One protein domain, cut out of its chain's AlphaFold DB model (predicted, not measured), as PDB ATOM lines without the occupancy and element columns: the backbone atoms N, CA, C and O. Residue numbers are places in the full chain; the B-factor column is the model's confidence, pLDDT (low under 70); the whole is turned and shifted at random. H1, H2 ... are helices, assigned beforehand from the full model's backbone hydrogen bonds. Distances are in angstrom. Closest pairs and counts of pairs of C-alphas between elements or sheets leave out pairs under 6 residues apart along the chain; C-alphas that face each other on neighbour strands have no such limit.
ATOM      1  N   VAL A   2      95.204 145.316  89.039       95.75
ATOM      2  CA  VAL A   2      96.451 146.085  88.785       95.75
ATOM      3  C   VAL A   2      96.219 147.531  88.319       95.75
ATOM      4  O   VAL A   2      96.860 148.445  88.828       95.75
ATOM      5  N   ASN A   3      95.274 147.772  87.405       96.69
ATOM      6  CA  ASN A   3      94.965 149.138  86.958       96.69
ATOM      7  C   ASN A   3      94.443 150.040  88.089       96.69
ATOM      8  O   ASN A   3      94.799 151.211  88.129       96.69
ATOM      9  N   ARG A   4      93.663 149.503  89.038       96.44
ATOM     10  CA  ARG A   4      93.196 150.263  90.209       96.44
ATOM     11  C   ARG A   4      94.334 150.596  91.167       96.44
ATOM     12  O   ARG A   4      94.365 151.711  91.674       96.44
ATOM     13  N   LEU A   5      95.292 149.680  91.343       97.62
ATOM     14  CA  LEU A   5      96.515 149.941  92.111       97.62
ATOM     15  C   LEU A   5      97.358 151.048  91.466       97.62
ATOM     16  O   LEU A   5      97.810 151.959  92.153       97.62
ATOM     17  N   ARG A   6      97.537 151.001  90.139       98.06
ATOM     18  CA  ARG A   6      98.264 152.039  89.389       98.06
ATOM     19  C   ARG A   6      97.584 153.401  89.491       98.06
ATOM     20  O   ARG A   6      98.273 154.392  89.705       98.06
ATOM     21  N   ALA A   7      96.257 153.442  89.371       98.12
ATOM     22  CA  ALA A   7      95.486 154.669  89.543       98.12
ATOM     23  C   ALA A   7      95.628 155.223  90.968       98.12
ATOM     24  O   ALA A   7      95.964 156.389  91.135       98.12
ATOM     25  N   ALA A   8      95.478 154.372  91.992       97.94
ATOM     26  CA  ALA A   8      95.636 154.780  93.387       97.94
ATOM     27  C   ALA A   8      97.018 155.388  93.667       97.94
ATOM     28  O   ALA A   8      97.119 156.434  94.303       97.94
ATOM     29  N   LEU A   9      98.071 154.760  93.131       98.00
ATOM     30  CA  LEU A   9      99.439 155.257  93.235       98.00
ATOM     31  C   LEU A   9      99.614 156.615  92.541       98.00
ATOM     32  O   LEU A   9     100.212 157.515  93.123       98.00
ATOM     33  N   ALA A  10      99.094 156.770  91.321       98.44
ATOM     34  CA  ALA A  10      99.183 158.021  90.565       98.44
ATOM     35  C   ALA A  10      98.423 159.175  91.242       98.44
ATOM     36  O   ALA A  10      98.851 160.323  91.177       98.44
ATOM     37  N   GLU A  11      97.315 158.861  91.909       98.12
ATOM     38  CA  GLU A  11      96.464 159.812  92.627       98.12
ATOM     39  C   GLU A  11      96.946 160.086  94.063       98.12
ATOM     40  O   GLU A  11      96.404 160.961  94.734       98.12
ATOM     41  N   GLY A  12      97.943 159.346  94.561       97.62
ATOM     42  CA  GLY A  12      98.436 159.477  95.934       97.62
ATOM     43  C   GLY A  12      97.415 159.069  97.003       97.62
ATOM     44  O   GLY A  12      97.503 159.530  98.140       97.62
ATOM     45  N   ARG A  13      96.438 158.222  96.653       97.81
ATOM     46  CA  ARG A  13      95.401 157.752  97.583       97.81
ATOM     47  C   ARG A  13      95.740 156.373  98.160       97.81
ATOM     48  O   ARG A  13      96.340 155.551  97.462       97.81
ATOM     49  N   PRO A  14      95.329 156.080  99.406       97.31
ATOM     50  CA  PRO A  14      95.472 154.743  99.963       97.31
ATOM     51  C   PRO A  14      94.675 153.707  99.153       97.31
ATOM     52  O   PRO A  14      93.657 154.013  98.526       97.31
ATOM     53  N   ILE A  15      95.159 152.464  99.180       96.25
ATOM     54  CA  ILE A  15      94.409 151.287  98.734       96.25
ATOM     55  C   ILE A  15      93.783 150.611  99.948       96.25
ATOM     56  O   ILE A  15      94.388 150.555 101.017       96.25
ATOM     57  N   GLU A  16      92.582 150.076  99.773       94.44
ATOM     58  CA  GLU A  16      91.796 149.466 100.844       94.44
ATOM     59  C   GLU A  16      91.090 148.203 100.333       94.44
ATOM     60  O   GLU A  16      91.100 147.901  99.133       94.44
ATOM     61  N   GLY A  17      90.484 147.445 101.250       93.50
ATOM     62  CA  GLY A  17      89.681 146.266 100.924       93.50
ATOM     63  C   GLY A  17      90.426 145.247 100.055       93.50
ATOM     64  O   GLY A  17      91.586 144.926 100.314       93.50
ATOM     65  N   ALA A  18      89.762 144.751  99.006       95.12
ATOM     66  CA  ALA A  18      90.328 143.743  98.107       95.12
ATOM     67  C   ALA A  18      91.622 144.203  97.420       95.12
ATOM     68  O   ALA A  18      92.512 143.389  97.207       95.12
ATOM     69  N   ASP A  19      91.749 145.487  97.071       96.06
ATOM     70  CA  ASP A  19      92.955 145.985  96.404       96.06
ATOM     71  C   ASP A  19      94.161 145.945  97.359       96.06
ATOM     72  O   ASP A  19      95.253 145.550  96.947       96.06
ATOM     73  N   ALA A  20      93.952 146.264  98.643       95.50
ATOM     74  CA  ALA A  20      94.972 146.105  99.677       95.50
ATOM     75  C   ALA A  20      95.307 144.626  99.930       95.50
ATOM     76  O   ALA A  20      96.483 144.268  99.885       95.50
ATOM     77  N   SER A  21      94.295 143.770 100.134       95.69
ATOM     78  CA  SER A  21      94.480 142.324 100.345       95.69
ATOM     79  C   SER A  21      95.238 141.666  99.193       95.69
ATOM     80  O   SER A  21      96.185 140.921  99.430       95.69
ATOM     81  N   PHE A  22      94.861 141.977  97.951       96.38
ATOM     82  CA  PHE A  22      95.550 141.512  96.752       96.38
ATOM     83  C   PHE A  22      97.009 141.962  96.749       96.38
ATOM     84  O   PHE A  22      97.913 141.138  96.691       96.38
ATOM     85  N   TYR A  23      97.257 143.269  96.877       96.31
ATOM     86  CA  TYR A  23      98.609 143.814  96.788       96.31
ATOM     87  C   TYR A  23      99.567 143.187  97.809       96.31
ATOM     88  O   TYR A  23     100.679 142.790  97.455       96.31
ATOM     89  N   ILE A  24      99.144 143.067  99.071       95.25
ATOM     90  CA  ILE A  24      99.998 142.511 100.127       95.25
ATOM     91  C   ILE A  24     100.189 140.994  99.999       95.25
ATOM     92  O   ILE A  24     101.257 140.495 100.376       95.25
ATOM     93  N   HIS A  25      99.188 140.276  99.470       96.81
ATOM     94  CA  HIS A  25      99.271 138.847  99.171       96.81
ATOM     95  C   HIS A  25     100.321 138.595  98.087       96.81
ATOM     96  O   HIS A  25     101.331 137.950  98.371       96.81
ATOM     97  N   GLU A  26     100.153 139.209  96.915       96.00
ATOM     98  CA  GLU A  26     101.055 139.055  95.766       96.00
ATOM     99  C   GLU A  26     102.494 139.457  96.118       96.00
ATOM    100  O   GLU A  26     103.451 138.742  95.822       96.00
ATOM    101  N   LEU A  27     102.670 140.582  96.825       96.88
ATOM    102  CA  LEU A  27     103.995 141.038  97.250       96.88
ATOM    103  C   LEU A  27     104.663 140.041  98.206       96.88
ATOM    104  O   LEU A  27     105.878 139.827  98.142       96.88
ATOM    105  N   SER A  28     103.893 139.444  99.117       96.88
ATOM    106  CA  SER A  28     104.428 138.485 100.085       96.88
ATOM    107  C   SER A  28     104.755 137.147  99.448       96.88
ATOM    108  O   SER A  28     105.829 136.621  99.735       96.88
ATOM    109  N   GLU A  29     103.885 136.643  98.575       97.38
ATOM    110  CA  GLU A  29     104.121 135.427  97.800       97.38
ATOM    111  C   GLU A  29     105.387 135.581  96.952       97.38
ATOM    112  O   GLU A  29     106.331 134.805  97.105       97.38
ATOM    113  N   TYR A  30     105.485 136.666  96.175       97.94
ATOM    114  CA  TYR A  30     106.668 136.959  95.369       97.94
ATOM    115  C   TYR A  30     107.944 137.044  96.218       97.94
ATOM    116  O   TYR A  30     108.977 136.468  95.874       97.94
ATOM    117  N   THR A  31     107.881 137.724  97.367       98.19
ATOM    118  CA  THR A  31     109.029 137.837  98.280       98.19
ATOM    119  C   THR A  31     109.464 136.474  98.818       98.19
ATOM    120  O   THR A  31     110.659 136.231  98.981       98.19
ATOM    121  N   MET A  32     108.515 135.593  99.129       98.12
ATOM    122  CA  MET A  32     108.781 134.237  99.608       98.12
ATOM    123  C   MET A  32     109.394 133.372  98.507       98.12
ATOM    124  O   MET A  32     110.413 132.722  98.746       98.12
ATOM    125  N   MET A  33     108.849 133.435  97.293       98.50
ATOM    126  CA  MET A  33     109.404 132.737  96.133       98.50
ATOM    127  C   MET A  33     110.832 133.196  95.831       98.50
ATOM    128  O   MET A  33     111.726 132.376  95.645       98.50
ATOM    129  N   ASN A  34     111.094 134.504  95.897       98.31
ATOM    130  CA  ASN A  34     112.435 135.057  95.702       98.31
ATOM    131  C   ASN A  34     113.433 134.642  96.805       98.31
ATOM    132  O   ASN A  34     114.642 134.782  96.639       98.31
ATOM    133  N   LYS A  35     112.943 134.119  97.935       98.00
ATOM    134  CA  LYS A  35     113.753 133.525  99.011       98.00
ATOM    135  C   LYS A  35     113.911 132.004  98.883       98.00
ATOM    136  O   LYS A  35     114.487 131.390  99.776       98.00
ATOM    137  N   GLY A  36     113.432 131.409  97.792       98.19
ATOM    138  CA  GLY A  36     113.609 129.991  97.477       98.19
ATOM    139  C   GLY A  36     112.450 129.081  97.883       98.19
ATOM    140  O   GLY A  36     112.594 127.865  97.783       98.19
ATOM    141  N   LEU A  37     111.314 129.627  98.332       98.31
ATOM    142  CA  LEU A  37     110.094 128.835  98.515       98.31
ATOM    143  C   LEU A  37     109.472 128.506  97.152       98.31
ATOM    144  O   LEU A  37     109.479 129.333  96.240       98.31
ATOM    145  N   ASP A  38     108.900 127.311  97.022       98.31
ATOM    146  CA  ASP A  38     108.050 127.004  95.875       98.31
ATOM    147  C   ASP A  38     106.733 127.795  95.929       98.31
ATOM    148  O   ASP A  38     106.363 128.369  96.959       98.31
ATOM    149  N   TYR A  39     106.020 127.820  94.802       97.06
ATOM    150  CA  TYR A  39     104.751 128.536  94.680       97.06
ATOM    151  C   TYR A  39     103.735 128.105  95.744       97.06
ATOM    152  O   TYR A  39     103.122 128.952  96.378       97.06
ATOM    153  N   SER A  40     103.575 126.801  95.991       97.19
ATOM    154  CA  SER A  40     102.553 126.307  96.922       97.19
ATOM    155  C   SER A  40     102.822 126.762  98.358       97.19
ATOM    156  O   SER A  40     101.917 127.248  99.042       97.19
ATOM    157  N   SER A  41     104.076 126.662  98.792       97.75
ATOM    158  CA  SER A  41     104.534 127.078 100.115       97.75
ATOM    159  C   SER A  41     104.468 128.597 100.274       97.75
ATOM    160  O   SER A  41     104.046 129.092 101.321       97.75
ATOM    161  N   ALA A  42     104.845 129.345  99.234       97.62
ATOM    162  CA  ALA A  42     104.753 130.800  99.216       97.62
ATOM    163  C   ALA A  42     103.298 131.284  99.253       97.62
ATOM    164  O   ALA A  42     102.982 132.169 100.045       97.62
ATOM    165  N   HIS A  43     102.409 130.667  98.473       95.69
ATOM    166  CA  HIS A  43     100.989 131.007  98.414       95.69
ATOM    167  C   HIS A  43     100.314 130.806  99.770       95.69
ATOM    168  O   HIS A  43      99.699 131.721 100.328       95.69
ATOM    169  N   GLN A  44     100.510 129.627 100.368       94.44
ATOM    170  CA  GLN A  44      99.972 129.327 101.691       94.44
ATOM    171  C   GLN A  44     100.570 130.241 102.771       94.44
ATOM    172  O   GLN A  44      99.855 130.714 103.659       94.44
ATOM    173  N   GLY A  45     101.871 130.533 102.685       95.25
ATOM    174  CA  GLY A  45     102.540 131.480 103.574       95.25
ATOM    175  C   GLY A  45     101.986 132.902 103.451       95.25
ATOM    176  O   GLY A  45     101.765 133.567 104.465       95.25
ATOM    177  N   ALA A  46     101.711 133.366 102.231       95.31
ATOM    178  CA  ALA A  46     101.147 134.684 101.961       95.31
ATOM    179  C   ALA A  46      99.717 134.821 102.502       95.31
ATOM    180  O   ALA A  46      99.399 135.846 103.110       95.31
ATOM    181  N   LEU A  47      98.883 133.782 102.361       94.06
ATOM    182  CA  LEU A  47      97.552 133.726 102.984       94.06
ATOM    183  C   LEU A  47      97.634 133.800 104.518       94.06
ATOM    184  O   LEU A  47      96.860 134.517 105.152       94.06
ATOM    185  N   GLY A  48      98.597 133.101 105.125       92.44
ATOM    186  CA  GLY A  48      98.762 133.073 106.581       92.44
ATOM    187  C   GLY A  48      99.315 134.368 107.185       92.44
ATOM    188  O   GLY A  48      98.995 134.699 108.325       92.44
ATOM    189  N   LYS A  49     100.128 135.122 106.435       92.38
ATOM    190  CA  LYS A  49     100.913 136.250 106.965       92.38
ATOM    191  C   LYS A  49     100.071 137.408 107.500       92.38
ATOM    192  O   LYS A  49     100.407 137.962 108.541       92.38
ATOM    193  N   TYR A  50      99.014 137.786 106.783       85.00
ATOM    194  CA  TYR A  50      98.149 138.914 107.158       85.00
ATOM    195  C   TYR A  50      96.802 138.479 107.734       85.00
ATOM    196  O   TYR A  50      95.986 139.333 108.062       85.00
ATOM    197  N   GLN A  51      96.577 137.164 107.857       85.75
ATOM    198  CA  GLN A  51      95.362 136.576 108.428       85.75
ATOM    199  C   GLN A  51      94.058 137.107 107.802       85.75
ATOM    200  O   GLN A  51      93.009 137.140 108.444       85.75
ATOM    201  N   VAL A  52      94.113 137.517 106.531       84.75
ATOM    202  CA  VAL A  52      92.929 137.894 105.757       84.75
ATOM    203  C   VAL A  52      92.249 136.640 105.214       84.75
ATOM    204  O   VAL A  52      92.890 135.620 104.965       84.75
ATOM    205  N   SER A  53      90.933 136.707 105.008       92.00
ATOM    206  CA  SER A  53      90.193 135.618 104.364       92.00
ATOM    207  C   SER A  53      90.753 135.362 102.955       92.00
ATOM    208  O   SER A  53      90.863 136.327 102.190       92.00
ATOM    209  N   PRO A  54      91.025 134.105 102.546       93.19
ATOM    210  CA  PRO A  54      91.413 133.789 101.167       93.19
ATOM    211  C   PRO A  54      90.393 134.282 100.128       93.19
ATOM    212  O   PRO A  54      90.752 134.667  99.017       93.19
ATOM    213  N   TYR A  55      89.115 134.364 100.511       95.25
ATOM    214  CA  TYR A  55      88.046 134.893  99.661       95.25
ATOM    215  C   TYR A  55      88.145 136.408  99.407       95.25
ATOM    216  O   TYR A  55      87.521 136.912  98.476       95.25
ATOM    217  N   SER A  56      88.952 137.129 100.196       94.75
ATOM    218  CA  SER A  56      89.143 138.581 100.075       94.75
ATOM    219  C   SER A  56      90.262 138.997  99.117       94.75
ATOM    220  O   SER A  56      90.374 140.182  98.810       94.75
ATOM    221  N   VAL A  57      91.088 138.047  98.651       95.44
ATOM    222  CA  VAL A  57      92.248 138.329  97.783       95.44
ATOM    223  C   VAL A  57      91.802 138.889  96.434       95.44
ATOM    224  O   VAL A  57      92.427 139.805  95.914       95.44
ATOM    225  N   TYR A  58      90.693 138.392  95.883       95.88
ATOM    226  CA  TYR A  58      90.159 138.863  94.609       95.88
ATOM    227  C   TYR A  58      88.887 139.680  94.803       95.88
ATOM    228  O   TYR A  58      87.958 139.273  95.498       95.88
ATOM    229  N   HIS A  59      88.838 140.832  94.138       96.38
ATOM    230  CA  HIS A  59      87.645 141.672  94.069       96.38
ATOM    231  C   HIS A  59      86.559 141.023  93.188       96.38
ATOM    232  O   HIS A  59      86.918 140.398  92.182       96.38
ATOM    233  N   PRO A  60      85.257 141.250  93.463       95.50
ATOM    234  CA  PRO A  60      84.148 140.733  92.660       95.50
ATOM    235  C   PRO A  60      84.288 140.882  91.146       95.50
ATOM    236  O   PRO A  60      84.034 139.930  90.423       95.50
ATOM    237  N   ASP A  61      84.755 142.030  90.649       95.31
ATOM    238  CA  ASP A  61      84.986 142.222  89.207       95.31
ATOM    239  C   ASP A  61      85.883 141.145  88.580       95.31
ATOM    240  O   ASP A  61      85.630 140.729  87.456       95.31
ATOM    241  N   VAL A  62      86.925 140.688  89.289       95.56
ATOM    242  CA  VAL A  62      87.803 139.611  88.794       95.56
ATOM    243  C   VAL A  62      87.069 138.283  88.830       95.56
ATOM    244  O   VAL A  62      87.092 137.554  87.846       95.56
ATOM    245  N   ILE A  63      86.398 137.996  89.945       95.56
ATOM    246  CA  ILE A  63      85.639 136.758  90.147       95.56
ATOM    247  C   ILE A  63      84.599 136.604  89.031       95.56
ATOM    248  O   ILE A  63      84.541 135.571  88.369       95.56
ATOM    249  N   ASN A  64      83.835 137.664  88.769       94.56
ATOM    250  CA  ASN A  64      82.794 137.702  87.750       94.56
ATOM    251  C   ASN A  64      83.374 137.629  86.334       94.56
ATOM    252  O   ASN A  64      82.867 136.867  85.515       94.56
ATOM    253  N   ALA A  65      84.449 138.372  86.042       94.69
ATOM    254  CA  ALA A  65      85.086 138.337  84.725       94.69
ATOM    255  C   ALA A  65      85.658 136.951  84.392       94.69
ATOM    256  O   ALA A  65      85.488 136.476  83.272       94.69
ATOM    257  N   ILE A  66      86.302 136.292  85.360       95.50
ATOM    258  CA  ILE A  66      86.857 134.953  85.165       95.50
ATOM    259  C   ILE A  66      85.740 133.920  85.051       95.50
ATOM    260  O   ILE A  66      85.736 133.180  84.081       95.50
ATOM    261  N   ASN A  67      84.747 133.909  85.947       94.81
ATOM    262  CA  ASN A  67      83.640 132.949  85.858       94.81
ATOM    263  C   ASN A  67      82.823 133.079  84.557       94.81
ATOM    264  O   ASN A  67      82.251 132.089  84.094       94.81
ATOM    265  N   ALA A  68      82.768 134.279  83.967       94.69
ATOM    266  CA  ALA A  68      82.150 134.506  82.661       94.69
ATOM    267  C   ALA A  68      82.966 133.917  81.496       94.69
ATOM    268  O   ALA A  68      82.379 133.490  80.504       94.69
ATOM    269  N   ALA A  69      84.298 133.898  81.599       96.12
ATOM    270  CA  ALA A  69      85.188 133.328  80.584       96.12
ATOM    271  C   ALA A  69      85.399 131.814  80.763       96.12
ATOM    272  O   ALA A  69      85.472 131.072  79.787       96.12
ATOM    273  N   GLU A  70      85.483 131.363  82.011       93.69
ATOM    274  CA  GLU A  70      85.752 129.991  82.419       93.69
ATOM    275  C   GLU A  70      84.865 129.650  83.624       93.69
ATOM    276  O   GLU A  70      85.138 129.986  84.779       93.69
ATOM    277  N   SER A  71      83.731 129.007  83.350       89.19
ATOM    278  CA  SER A  71      82.763 128.679  84.393       89.19
ATOM    279  C   SER A  71      83.343 127.680  85.397       89.19
ATOM    280  O   SER A  71      83.701 126.562  85.040       89.19
ATOM    281  N   GLY A  72      83.359 128.069  86.674       85.44
ATOM    282  CA  GLY A  72      83.769 127.216  87.793       85.44
ATOM    283  C   GLY A  72      85.157 127.507  88.366       85.44
ATOM    284  O   GLY A  72      85.487 126.922  89.398       85.44
ATOM    285  N   SER A  73      85.936 128.429  87.786       92.00
ATOM    286  CA  SER A  73      87.251 128.811  88.333       92.00
ATOM    287  C   SER A  73      87.146 129.400  89.744       92.00
ATOM    288  O   SER A  73      87.965 129.090  90.607       92.00
ATOM    289  N   PHE A  74      86.105 130.194  90.016       93.81
ATOM    290  CA  PHE A  74      85.730 130.603  91.368       93.81
ATOM    291  C   PHE A  74      84.417 129.941  91.775       93.81
ATOM    292  O   PHE A  74      83.361 130.197  91.193       93.81
ATOM    293  N   ASN A  75      84.468 129.117  92.821       93.50
ATOM    294  CA  ASN A  75      83.273 128.461  93.342       93.50
ATOM    295  C   ASN A  75      82.315 129.466  94.034       93.50
ATOM    296  O   ASN A  75      82.725 130.578  94.389       93.50
ATOM    297  N   PRO A  76      81.050 129.082  94.297       92.94
ATOM    298  CA  PRO A  76      80.047 129.984  94.875       92.94
ATOM    299  C   PRO A  76      80.408 130.608  96.236       92.94
ATOM    300  O   PRO A  76      79.822 131.623  96.610       92.94
ATOM    301  N   ASN A  77      81.373 130.058  96.985       95.19
ATOM    302  CA  ASN A  77      81.775 130.628  98.275       95.19
ATOM    303  C   ASN A  77      82.472 131.987  98.122       95.19
ATOM    304  O   ASN A  77      82.346 132.827  99.011       95.19
ATOM    305  N   TRP A  78      83.148 132.232  96.992       95.31
ATOM    306  CA  TRP A  78      83.718 133.546  96.680       95.31
ATOM    307  C   TRP A  78      82.623 134.604  96.520       95.31
ATOM    308  O   TRP A  78      82.693 135.653  97.150       95.31
ATOM    309  N   LEU A  79      81.574 134.311  95.747       93.19
ATOM    310  CA  LEU A  79      80.442 135.228  95.563       93.19
ATOM    311  C   LEU A  79      79.687 135.459  96.881       93.19
ATOM    312  O   LEU A  79      79.393 136.599  97.244       93.19
ATOM    313  N   LYS A  80      79.482 134.389  97.662       95.62
ATOM    314  CA  LYS A  80      78.859 134.456  98.990       95.62
ATOM    315  C   LYS A  80      79.627 135.360  99.957       95.62
ATOM    316  O   LYS A  80      78.997 136.132 100.674       95.62
ATOM    317  N   PHE A  81      80.960 135.278  99.982       95.81
ATOM    318  CA  PHE A  81      81.799 136.147 100.816       95.81
ATOM    319  C   PHE A  81      81.564 137.634 100.507       95.81
ATOM    320  O   PHE A  81      81.525 138.454 101.420       95.81
ATOM    321  N   TRP A  82      81.338 137.964  99.233       95.12
ATOM    322  CA  TRP A  82      81.082 139.325  98.762       95.12
ATOM    323  C   TRP A  82      79.600 139.734  98.764       95.12
ATOM    324  O   TRP A  82      79.269 140.814  98.277       95.12
ATOM    325  N   GLY A  83      78.699 138.901  99.296       94.00
ATOM    326  CA  GLY A  83      77.264 139.193  99.337       94.00
ATOM    327  C   GLY A  83      76.577 139.189  97.966       94.00
ATOM    328  O   GLY A  83      75.502 139.763  97.827       94.00
TER     329      GLY A  83
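What this domain is: This is residues 2 to 83 of the 85 residues of an uncharacterized protein of Pseudomonas sp. FW104-15G4B (UniProt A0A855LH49). A loose frame of helices in two groups: H2, the longest helix, has H1 meeting its first part nearly at a right angle and H3 folding back on it, while H4 and H5 form a separate, loosely made helical hairpin, reached through residues 50 to 59. The printed part has 82 residues with five named helices, H1 to H5 in chain order, and no named strand; the class is all helix. It is only just compact, close to loose, with a radius of gyration of the C-alphas of 13.8 A, and spans 35 by 34 by 23 A.

How they stand to each other: H1, residues 2 to 11, and H2, residues 17 to 33, only just touch, with 3 pairs of C-alphas within 8 A; of H2, residues 19 to 23 alone take part. Their closest C-alphas, those of Leu 5 and Asp 19, are 6.8 A apart, and their lines are only just about perpendicular, at 71 degrees. H3, residues 39 to 49, touches H2 at a steep tilt of 49 degrees, opposite ways; the closest C-alphas, those of Glu 29 and Ala 42, are 4.9 A apart. H4, residues 60 to 69, is apart from H1, H2 and H3. H4 and H5, residues 76 to 81, form a helical hairpin at a shallow tilt of 12 degrees, opposite ways; they only just touch, with 3 pairs of C-alphas within 8 A, the closest being Pro 60 and Leu 79 at 7.2 A. The helix packing is only just mostly crossed. In H1, H2, H3, H4 and H5 every O i to N i+4 pair is within hydrogen-bond range.

Where its parts are: H1 begins at C-alpha 2 (96.451, 146.085, 88.785) and is 14.3 A long. H2 is 24.4 A, H3 15.0 A and H4 14.2 A long. H5, 8.7 A long, ends at C-alpha 81 (81.799, 136.147, 100.816).

The domain as a whole: The farthest C-alphas, those of Gly 36 and Gly 83, are 37.5 A apart. The printed part has no cut. The links H1 to H2 and H2 to H3 are tight, H3 to H4 and H4 to H5 short. Mean pLDDT of the printed part is 95.3, and no printed residue is under 70.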